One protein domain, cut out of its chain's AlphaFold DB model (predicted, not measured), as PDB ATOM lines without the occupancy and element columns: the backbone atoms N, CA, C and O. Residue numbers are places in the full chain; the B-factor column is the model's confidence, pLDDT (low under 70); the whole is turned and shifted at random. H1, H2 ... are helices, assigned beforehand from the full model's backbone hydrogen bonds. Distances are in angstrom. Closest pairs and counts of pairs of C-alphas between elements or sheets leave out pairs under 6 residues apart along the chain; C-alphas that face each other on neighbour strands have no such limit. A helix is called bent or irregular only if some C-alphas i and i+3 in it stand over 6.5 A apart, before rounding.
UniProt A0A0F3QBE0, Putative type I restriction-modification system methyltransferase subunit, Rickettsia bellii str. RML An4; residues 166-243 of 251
ATOM      1  N   THR A 166     175.676 228.950 228.314       69.25
ATOM      2  CA  THR A 166     175.185 227.973 227.326       69.25
ATOM      3  C   THR A 166     173.802 228.340 226.807       69.25
ATOM      4  O   THR A 166     173.591 228.313 225.605       69.25
ATOM      5  N   CYS A 167     172.866 228.750 227.672       67.56
ATOM      6  CA  CYS A 167     171.523 229.130 227.223       67.56
ATOM      7  C   CYS A 167     171.545 230.350 226.291       67.56
ATOM      8  O   CYS A 167     170.843 230.359 225.284       67.56
ATOM      9  N   LEU A 168     172.378 231.351 226.598       70.44
ATOM     10  CA  LEU A 168     172.535 232.542 225.762       70.44
ATOM     11  C   LEU A 168     173.204 232.196 224.425       70.44
ATOM     12  O   LEU A 168     172.723 232.612 223.378       70.44
ATOM     13  N   ALA A 169     174.275 231.399 224.454       68.12
ATOM     14  CA  ALA A 169     174.965 230.942 223.251       68.12
ATOM     15  C   ALA A 169     174.044 230.098 222.350       68.12
ATOM     16  O   ALA A 169     173.996 230.326 221.143       68.12
ATOM     17  N   SER A 170     173.266 229.179 222.936       67.06
ATOM     18  CA  SER A 170     172.286 228.358 222.217       67.06
ATOM     19  C   SER A 170     171.172 229.198 221.600       67.06
ATOM     20  O   SER A 170     170.838 228.968 220.443       67.06
ATOM     21  N   SER A 171     170.629 230.178 222.333       73.75
ATOM     22  CA  SER A 171     169.597 231.085 221.812       73.75
ATOM     23  C   SER A 171     170.125 231.890 220.631       73.75
ATOM     24  O   SER A 171     169.541 231.846 219.559       73.75
ATOM     25  N   ILE A 172     171.278 232.551 220.786       67.69
ATOM     26  CA  ILE A 172     171.839 233.394 219.723       67.69
ATOM     27  C   ILE A 172     172.158 232.563 218.474       67.69
ATOM     28  O   ILE A 172     171.878 232.995 217.360       67.69
ATOM     29  N   TRP A 173     172.708 231.357 218.635       68.19
ATOM     30  CA  TRP A 173     172.960 230.463 217.505       68.19
ATOM     31  C   TRP A 173     171.661 230.011 216.809       68.19
ATOM     32  O   TRP A 173     171.604 230.016 215.578       68.19
ATOM     33  N   GLN A 174     170.611 229.670 217.568       68.62
ATOM     34  CA  GLN A 174     169.294 229.314 217.019       68.62
ATOM     35  C   GLN A 174     168.645 230.488 216.279       68.62
ATOM     36  O   GLN A 174     168.109 230.297 215.187       68.62
ATOM     37  N   ASP A 175     168.743 231.696 216.831       70.56
ATOM     38  CA  ASP A 175     168.215 232.915 216.221       70.56
ATOM     39  C   ASP A 175     168.909 233.183 214.878       70.56
ATOM     40  O   ASP A 175     168.242 233.351 213.856       70.56
ATOM     41  N   VAL A 176     170.247 233.108 214.835       65.94
ATOM     42  CA  VAL A 176     171.030 233.259 213.594       65.94
ATOM     43  C   VAL A 176     170.664 232.182 212.567       65.94
ATOM     44  O   VAL A 176     170.507 232.494 211.384       65.94
ATOM     45  N   TRP A 177     170.478 230.930 212.995       69.56
ATOM     46  CA  TRP A 177     170.058 229.839 212.111       69.56
ATOM     47  C   TRP A 177     168.669 230.079 211.512       69.56
ATOM     48  O   TRP A 177     168.491 229.958 210.298       69.56
ATOM     49  N   SER A 178     167.706 230.481 212.345       71.69
ATOM     50  CA  SER A 178     166.313 230.694 211.941       71.69
ATOM     51  C   SER A 178     166.148 231.793 210.885       71.69
ATOM     52  O   SER A 178     165.255 231.708 210.044       71.69
ATOM     53  N   VAL A 179     167.033 232.796 210.900       67.31
ATOM     54  CA  VAL A 179     166.991 233.945 209.984       67.31
ATOM     55  C   VAL A 179     167.835 233.717 208.725       67.31
ATOM     56  O   VAL A 179     167.505 234.255 207.670       67.31
ATOM     57  N   SER A 180     168.916 232.930 208.801       65.44
ATOM     58  CA  SER A 180     169.880 232.783 207.694       65.44
ATOM     59  C   SER A 180     169.775 231.475 206.905       65.44
ATOM     60  O   SER A 180     170.241 231.423 205.767       65.44
ATOM     61  N   GLY A 181     169.232 230.404 207.495       65.06
ATOM     62  CA  GLY A 181     169.287 229.055 206.917       65.06
ATOM     63  C   GLY A 181     170.711 228.496 206.753       65.06
ATOM     64  O   GLY A 181     170.899 227.493 206.065       65.06
ATOM     65  N   ALA A 182     171.723 229.143 207.346       70.75
ATOM     66  CA  ALA A 182     173.121 228.743 207.234       70.75
ATOM     67  C   ALA A 182     173.403 227.439 208.000       70.75
ATOM     68  O   ALA A 182     172.627 227.002 208.845       70.75
ATOM     69  N   THR A 183     174.535 226.790 207.731       75.62
ATOM     70  CA  THR A 183     174.932 225.601 208.498       75.62
ATOM     71  C   THR A 183     175.184 225.952 209.969       75.62
ATOM     72  O   THR A 183     175.550 227.081 210.309       75.62
ATOM     73  N   THR A 184     175.034 224.961 210.853       68.94
ATOM     74  CA  THR A 184     175.337 225.074 212.291       68.94
ATOM     75  C   THR A 184     176.724 225.672 212.540       68.94
ATOM     76  O   THR A 184     176.878 226.538 213.399       68.94
ATOM     77  N   GLU A 185     177.710 225.245 211.753       73.88
ATOM     78  CA  GLU A 185     179.097 225.706 211.807       73.88
ATOM     79  C   GLU A 185     179.232 227.203 211.479       73.88
ATOM     80  O   GLU A 185     179.819 227.952 212.258       73.88
ATOM     81  N   ASN A 186     178.593 227.677 210.405       72.06
ATOM     82  CA  ASN A 186     178.635 229.090 210.013       72.06
ATOM     83  C   ASN A 186     177.944 230.006 211.036       72.06
ATOM     84  O   ASN A 186     178.419 231.110 211.325       72.06
ATOM     85  N   CYS A 187     176.837 229.543 211.620       71.31
ATOM     86  CA  CYS A 187     176.152 230.268 212.690       71.31
ATOM     87  C   CYS A 187     177.042 230.365 213.943       71.31
ATOM     88  O   CYS A 187     177.114 231.420 214.574       71.31
ATOM     89  N   LEU A 188     177.768 229.290 214.283       73.00
ATOM     90  CA  LEU A 188     178.715 229.286 215.400       73.00
ATOM     91  C   LEU A 188     179.887 230.239 215.144       73.00
ATOM     92  O   LEU A 188     180.271 230.982 216.043       73.00
ATOM     93  N   TYR A 189     180.426 230.273 213.925       77.50
ATOM     94  CA  TYR A 189     181.492 231.207 213.568       77.50
ATOM     95  C   TYR A 189     181.057 232.662 213.667       77.50
ATOM     96  O   TYR A 189     181.781 233.473 214.239       77.50
ATOM     97  N   THR A 190     179.843 232.973 213.215       76.75
ATOM     98  CA  THR A 190     179.264 234.314 213.358       76.75
ATOM     99  C   THR A 190     179.134 234.704 214.831       76.75
ATOM    100  O   THR A 190     179.524 235.805 215.222       76.75
ATOM    101  N   PHE A 191     178.646 233.791 215.677       76.88
ATOM    102  CA  PHE A 191     178.558 234.024 217.118       76.88
ATOM    103  C   PHE A 191     179.932 234.273 217.749       76.88
ATOM    104  O   PHE A 191     180.109 235.253 218.476       76.88
ATOM    105  N   VAL A 192     180.914 233.415 217.463       80.75
ATOM    106  CA  VAL A 192     182.269 233.552 218.014       80.75
ATOM    107  C   VAL A 192     182.929 234.838 217.525       80.75
ATOM    108  O   VAL A 192     183.596 235.512 218.304       80.75
ATOM    109  N   GLU A 193     182.710 235.228 216.273       85.62
ATOM    110  CA  GLU A 193     183.213 236.485 215.727       85.62
ATOM    111  C   GLU A 193     182.651 237.699 216.482       85.62
ATOM    112  O   GLU A 193     183.421 238.544 216.944       85.62
ATOM    113  N   LEU A 194     181.330 237.758 216.684       85.25
ATOM    114  CA  LEU A 194     180.686 238.824 217.461       85.25
ATOM    115  C   LEU A 194     181.159 238.830 218.920       85.25
ATOM    116  O   LEU A 194     181.388 239.895 219.503       85.25
ATOM    117  N   PHE A 195     181.349 237.646 219.503       84.50
ATOM    118  CA  PHE A 195     181.868 237.502 220.857       84.50
ATOM    119  C   PHE A 195     183.298 238.043 220.975       84.50
ATOM    120  O   PHE A 195     183.576 238.849 221.861       84.50
ATOM    121  N   ILE A 196     184.192 237.667 220.056       86.00
ATOM    122  CA  ILE A 196     185.570 238.176 219.991       86.00
ATOM    123  C   ILE A 196     185.563 239.690 219.792       86.00
ATOM    124  O   ILE A 196     186.276 240.405 220.497       86.00
ATOM    125  N   PHE A 197     184.732 240.200 218.884       91.25
ATOM    126  CA  PHE A 197     184.614 241.634 218.638       91.25
ATOM    127  C   PHE A 197     184.247 242.408 219.914       91.25
ATOM    128  O   PHE A 197     184.918 243.387 220.279       91.25
ATOM    129  N   LYS A 198     183.224 241.942 220.639       89.25
ATOM    130  CA  LYS A 198     182.818 242.536 221.916       89.25
ATOM    131  C   LYS A 198     183.921 242.425 222.967       89.25
ATOM    132  O   LYS A 198     184.258 243.422 223.603       89.25
ATOM    133  N   TYR A 199     184.522 241.247 223.098       86.50
ATOM    134  CA  TYR A 199     185.568 240.965 224.077       86.50
ATOM    135  C   TYR A 199     186.801 241.864 223.895       86.50
ATOM    136  O   TYR A 199     187.267 242.495 224.842       86.50
ATOM    137  N   LEU A 200     187.296 242.009 222.662       86.12
ATOM    138  CA  LEU A 200     188.432 242.885 222.351       86.12
ATOM    139  C   LEU A 200     188.121 244.366 222.599       86.12
ATOM    140  O   LEU A 200     189.017 245.138 222.950       86.12
ATOM    141  N   SER A 201     186.862 244.767 222.418       90.12
ATOM    142  CA  SER A 201     186.405 246.125 222.723       90.12
ATOM    143  C   SER A 201     186.385 246.380 224.232       90.12
ATOM    144  O   SER A 201     186.824 247.440 224.676       90.12
ATOM    145  N   ASP A 202     185.967 245.396 225.029       82.62
ATOM    146  CA  ASP A 202     185.950 245.484 226.497       82.62
ATOM    147  C   ASP A 202     187.352 245.549 227.101       82.62
ATOM    148  O   ASP A 202     187.603 246.330 228.021       82.62
ATOM    149  N   LEU A 203     188.294 244.792 226.534       78.81
ATOM    150  CA  LEU A 203     189.713 244.886 226.888       78.81
ATOM    151  C   LEU A 203     190.355 246.211 226.446       78.81
ATOM    152  O   LEU A 203     191.474 246.528 226.850       78.81
ATOM    153  N   GLY A 204     189.666 247.000 225.617       83.88
ATOM    154  CA  GLY A 204     190.184 248.239 225.050       83.88
ATOM    155  C   GLY A 204     191.282 248.012 224.013       83.88
ATOM    156  O   GLY A 204     192.104 248.902 223.809       83.88
ATOM    157  N   ILE A 205     191.327 246.840 223.376       85.75
ATOM    158  CA  ILE A 205     192.238 246.540 222.259       85.75
ATOM    159  C   ILE A 205     191.689 247.184 220.983       85.75
ATOM    160  O   ILE A 205     192.406 247.904 220.286       85.75
ATOM    161  N   LEU A 206     190.395 246.993 220.719       89.81
ATOM    162  CA  LEU A 206     189.674 247.712 219.673       89.81
ATOM    163  C   LEU A 206     189.168 249.045 220.233       89.81
ATOM    164  O   LEU A 206     188.288 249.081 221.091       89.81
ATOM    165  N   LYS A 207     189.758 250.149 219.770       86.19
ATOM    166  CA  LYS A 207     189.476 251.509 220.257       86.19
ATOM    167  C   LYS A 207     188.809 252.369 219.187       86.19
ATOM    168  O   LYS A 207     188.857 252.057 217.996       86.19
ATOM    169  N   SER A 208     188.266 253.506 219.624       87.25
ATOM    170  CA  SER A 208     187.697 254.538 218.749       87.25
ATOM    171  C   SER A 208     186.652 253.930 217.808       87.25
ATOM    172  O   SER A 208     185.822 253.162 218.283       87.25
ATOM    173  N   ARG A 209     186.713 254.221 216.501       88.75
ATOM    174  CA  ARG A 209     185.739 253.769 215.493       88.75
ATOM    175  C   ARG A 209     185.751 252.265 215.191       88.75
ATOM    176  O   ARG A 209     184.960 251.819 214.370       88.75
ATOM    177  N   ASN A 210     186.660 251.501 215.796       90.69
ATOM    178  CA  ASN A 210     186.748 250.054 215.599       90.69
ATOM    179  C   ASN A 210     186.175 249.267 216.779       90.69
ATOM    180  O   ASN A 210     186.308 248.049 216.801       90.69
ATOM    181  N   SER A 211     185.600 249.941 217.778       93.06
ATOM    182  CA  SER A 211     185.041 249.289 218.962       93.06
ATOM    183  C   SER A 211     183.582 248.884 218.748       93.06
ATOM    184  O   SER A 211     182.846 249.514 217.986       93.06
ATOM    185  N   PHE A 212     183.144 247.865 219.481       94.06
ATOM    186  CA  PHE A 212     181.748 247.438 219.532       94.06
ATOM    187  C   PHE A 212     180.817 248.603 219.857       94.06
ATOM    188  O   PHE A 212     179.845 248.832 219.150       94.06
ATOM    189  N   TYR A 213     181.161 249.390 220.876       93.31
ATOM    190  CA  TYR A 213     180.358 250.530 221.308       93.31
ATOM    191  C   TYR A 213     180.199 251.573 220.199       93.31
ATOM    192  O   TYR A 213     179.078 251.977 219.911       93.31
ATOM    193  N   SER A 214     181.287 251.916 219.498       92.50
ATOM    194  CA  SER A 214     181.215 252.867 218.382       92.50
ATOM    195  C   SER A 214     180.386 252.363 217.203       92.50
ATOM    196  O   SER A 214     179.737 253.164 216.548       92.50
ATOM    197  N   LEU A 215     180.396 251.053 216.926       94.50
ATOM    198  CA  LEU A 215     179.575 250.483 215.856       94.50
ATOM    199  C   LEU A 215     178.087 250.536 216.223       94.50
ATOM    200  O   LEU A 215     177.258 250.864 215.384       94.50
ATOM    201  N   ILE A 216     177.747 250.238 217.481       94.12
ATOM    202  CA  ILE A 216     176.364 250.329 217.962       94.12
ATOM    203  C   ILE A 216     175.856 251.773 217.910       94.12
ATOM    204  O   ILE A 216     174.717 251.997 217.512       94.12
ATOM    205  N   GLU A 217     176.696 252.752 218.248       93.81
ATOM    206  CA  GLU A 217     176.342 254.174 218.156       93.81
ATOM    207  C   GLU A 217     176.000 254.619 216.721       93.81
ATOM    208  O   GLU A 217     175.138 255.480 216.557       93.81
ATOM    209  N   MET A 218     176.590 254.006 215.682       93.00
ATOM    210  CA  MET A 218     176.297 254.346 214.276       93.00
ATOM    211  C   MET A 218     174.846 254.045 213.878       93.00
ATOM    212  O   MET A 218     174.293 254.751 213.044       93.00
ATOM    213  N   TYR A 219     174.178 253.077 214.519       92.50
ATOM    214  CA  TYR A 219     172.757 252.794 214.250       92.50
ATOM    215  C   TYR A 219     171.816 253.951 214.623       92.50
ATOM    216  O   TYR A 219     170.645 253.928 214.248       92.50
ATOM    217  N   ALA A 220     172.288 254.952 215.375       92.38
ATOM    218  CA  ALA A 220     171.502 256.146 215.673       92.38
ATOM    219  C   ALA A 220     171.400 257.108 214.477       92.38
ATOM    220  O   ALA A 220     170.471 257.916 214.433       92.38
ATOM    221  N   THR A 221     172.349 257.054 213.537       92.69
ATOM    222  CA  THR A 221     172.445 257.996 212.409       92.69
ATOM    223  C   THR A 221     172.405 257.319 211.047       92.69
ATOM    224  O   THR A 221     171.876 257.905 210.104       92.69
ATOM    225  N   ASP A 222     172.927 256.100 210.953       93.56
ATOM    226  CA  ASP A 222     173.171 255.395 209.701       93.56
ATOM    227  C   ASP A 222     172.181 254.235 209.537       93.56
ATOM    228  O   ASP A 222     171.627 253.697 210.503       93.56
ATOM    229  N   THR A 223     171.948 253.812 208.297       93.62
ATOM    230  CA  THR A 223     171.082 252.660 208.024       93.62
ATOM    231  C   THR A 223     171.758 251.343 208.428       93.62
ATOM    232  O   THR A 223     172.985 251.233 208.369       93.62
ATOM    233  N   PRO A 224     170.992 250.282 208.759       90.94
ATOM    234  CA  PRO A 224     171.572 248.985 209.106       90.94
ATOM    235  C   PRO A 224     172.574 248.451 208.077       90.94
ATOM    236  O   PRO A 224     173.603 247.899 208.455       90.94
ATOM    237  N   ASN A 225     172.315 248.654 206.782       91.62
ATOM    238  CA  ASN A 225     173.238 248.235 205.731       91.62
ATOM    239  C   ASN A 225     174.559 249.006 205.780       91.62
ATOM    240  O   ASN A 225     175.609 248.384 205.685       91.62
ATOM    241  N   GLU A 226     174.530 250.326 205.966       90.88
ATOM    242  CA  GLU A 226     175.750 251.141 206.060       90.88
ATOM    243  C   GLU A 226     176.604 250.733 207.263       90.88
ATOM    244  O   GLU A 226     177.819 250.570 207.135       90.88
ATOM    245  N   VAL A 227     175.966 250.469 208.408       92.81
ATOM    246  CA  VAL A 227     176.663 250.014 209.617       92.81
ATOM    247  C   VAL A 227     177.282 248.627 209.414       92.81
ATOM    248  O   VAL A 227     178.442 248.397 209.773       92.81
ATOM    249  N   LEU A 228     176.547 247.694 208.802       89.56
ATOM    250  CA  LEU A 228     177.057 246.353 208.500       89.56
ATOM    251  C   LEU A 228     178.190 246.385 207.467       89.56
ATOM    252  O   LEU A 228     179.198 245.700 207.648       89.56
ATOM    253  N   THR A 229     178.078 247.212 206.426       91.81
ATOM    254  CA  THR A 229     179.155 247.437 205.453       91.81
ATOM    255  C   THR A 229     180.395 247.983 206.150       91.81
ATOM    256  O   THR A 229     181.487 247.445 205.970       91.81
ATOM    257  N   TYR A 230     180.239 248.976 207.029       93.81
ATOM    258  CA  TYR A 230     181.353 249.519 207.799       93.81
ATOM    259  C   TYR A 230     182.042 248.448 208.660       93.81
ATOM    260  O   TYR A 230     183.279 248.378 208.683       93.81
ATOM    261  N   TYR A 231     181.264 247.590 209.329       93.44
ATOM    262  CA  TYR A 231     181.792 246.460 210.094       93.44
ATOM    263  C   TYR A 231     182.633 245.520 209.224       93.44
ATOM    264  O   TYR A 231     183.782 245.233 209.569       93.44
ATOM    265  N   VAL A 232     182.089 245.068 208.089       89.75
ATOM    266  CA  VAL A 232     182.762 244.128 207.178       89.75
ATOM    267  C   VAL A 232     184.037 244.738 206.596       89.75
ATOM    268  O   VAL A 232     185.086 244.087 206.575       89.75
ATOM    269  N   ASP A 233     183.976 245.997 206.168       91.81
ATOM    270  CA  ASP A 233     185.066 246.625 205.430       91.81
ATOM    271  C   ASP A 233     186.211 247.124 206.303       91.81
ATOM    272  O   ASP A 233     187.338 247.207 205.807       91.81
ATOM    273  N   ASN A 234     185.953 247.424 207.577       93.44
ATOM    274  CA  ASN A 234     186.935 248.038 208.469       93.44
ATOM    275  C   ASN A 234     187.208 247.166 209.699       93.44
ATOM    276  O   ASN A 234     188.335 246.709 209.913       93.44
ATOM    277  N   ILE A 235     186.178 246.909 210.507       93.25
ATOM    278  CA  ILE A 235     186.327 246.271 211.823       93.25
ATOM    279  C   ILE A 235     186.736 244.805 211.679       93.25
ATOM    280  O   ILE A 235     187.721 244.377 212.284       93.25
ATOM    281  N   ARG A 236     186.031 244.046 210.836       90.38
ATOM    282  CA  ARG A 236     186.311 242.626 210.592       90.38
ATOM    283  C   ARG A 236     187.735 242.421 210.070       90.38
ATOM    284  O   ARG A 236     188.430 241.523 210.542       90.38
ATOM    285  N   LYS A 237     188.214 243.284 209.164       89.31
ATOM    286  CA  LYS A 237     189.609 243.248 208.680       89.31
ATOM    287  C   LYS A 237     190.603 243.480 209.816       89.31
ATOM    288  O   LYS A 237     191.571 242.734 209.937       89.31
ATOM    289  N   LYS A 238     190.329 244.440 210.704       89.12
ATOM    290  CA  LYS A 238     191.185 244.709 211.865       89.12
ATOM    291  C   LYS A 238     191.254 243.530 212.835       89.12
ATOM    292  O   LYS A 238     192.323 243.240 213.364       89.12
ATOM    293  N   ILE A 239     190.138 242.837 213.056       88.69
ATOM    294  CA  ILE A 239     190.115 241.621 213.878       88.69
ATOM    295  C   ILE A 239     190.942 240.513 213.209       88.69
ATOM    296  O   ILE A 239     191.755 239.889 213.888       88.69
ATOM    297  N   LYS A 240     190.820 240.319 211.886       85.31
ATOM    298  CA  LYS A 240     191.651 239.357 211.131       85.31
ATOM    299  C   LYS A 240     193.152 239.651 211.258       85.31
ATOM    300  O   LYS A 240     193.930 238.723 211.437       85.31
ATOM    301  N   GLU A 241     193.568 240.919 211.222       87.31
ATOM    302  CA  GLU A 241     194.979 241.303 211.422       87.31
ATOM    303  C   GLU A 241     195.519 240.905 212.803       87.31
ATOM    304  O   GLU A 241     196.682 240.527 212.926       87.31
ATOM    305  N   LEU A 242     194.686 240.994 213.845       84.88
ATOM    306  CA  LEU A 242     195.067 240.607 215.207       84.88
ATOM    307  C   LEU A 242     195.153 239.085 215.376       84.88
ATOM    308  O   LEU A 242     195.884 238.610 216.245       84.88
ATOM    309  N   PHE A 243     194.428 238.328 214.549       82.19
ATOM    310  CA  PHE A 243     194.360 236.871 214.615       82.19
ATOM    311  C   PHE A 243     194.491 236.232 213.219       82.19
ATOM    312  O   PHE A 243     193.529 235.661 212.701       82.19
TER     313      PHE A 243
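What this domain is: This is residues 166 to 243 of the 251 residues of the protein "Putative type I restriction-modification system methyltransferase subunit" of Rickettsia bellii str. RML An4 (UniProt A0A0F3QBE0). A long helix, H2, bridges two parts that stay apart: H1 packs across its first half, and at its far end H3 and H4 form a helical hairpin of a short and a long arm. The result is an open bracket, with a gap between H1 and the hairpin on one side of H2. The printed part has 78 residues with four named helices, H1, H2, H3 and H4 in that order, and no named strand; the class is all helix. The whole is compact, with a radius of gyration of the C-alphas of 13.1 A, and its C-alphas span 32 by 27 by 21 A.

How they stand to each other: H1, residues 166 to 180, touches H2, residues 184 to 202, at a steep tilt of 60 degrees, and they run opposite ways. Their closest C-alphas are those of Trp 173 and Cys 187, 5.8 A apart, and H2 touches H1 with residues 184 to 191 alone. With residues 197 to 201 alone, H2 touches H3, residues 212 to 218, about perpendicular at 87 degrees; the closest C-alphas, those of Lys 198 and Phe 212, are 5.6 A apart. H3 and H4, residues 224 to 242, form a hairpin, at a shallow tilt of 26 degrees and running opposite ways. They only just touch, with 3 pairs of C-alphas within 8 A, the closest being Met 218 and Val 227 at 6.4 A; H4 does so with residues 227 to 231 alone. H4 has a kink of 29 degrees near residue 231. H2 and H4 are close but not clearly touching, about perpendicular at 78 degrees, and their closest C-alphas, those of Phe 197 and Ile 239, are 7.3 A apart. H1 is apart from H3 and H4. In H1, H2 and H3 every O i to N i+4 pair is within hydrogen-bond range; in H4 13 of 15 are.

Where its parts are: H1 begins at C-alpha 166, (175.185, 227.973, 227.326), and measures 20.9 A from first to last C-alpha. H2 measures 27.0 A and ends at C-alpha 202, (185.950, 245.484, 226.497). H3 measures 10.2 A. H4 measures 25.7 A and ends at C-alpha 242, (195.067, 240.607, 215.207); it is irregular, but only just, with C-alphas 233 and 236 6.6 A apart.

The domain as a whole: The two C-alphas farthest apart, those of Gly 181 and Gly 204, are 33.7 A apart. The printed part has no cut. The links H1 to H2 and H3 to H4 are tight, and H2 to H3, with 9 residues between them, is short. Residues 220 to 225, of which 224 to 225 belong to H4, stand free. The mean pLDDT of the printed part is 83.1; 13 residues are under 70, among them residues 172 to 174 and 179 to 181, and the mean of H1 is 69.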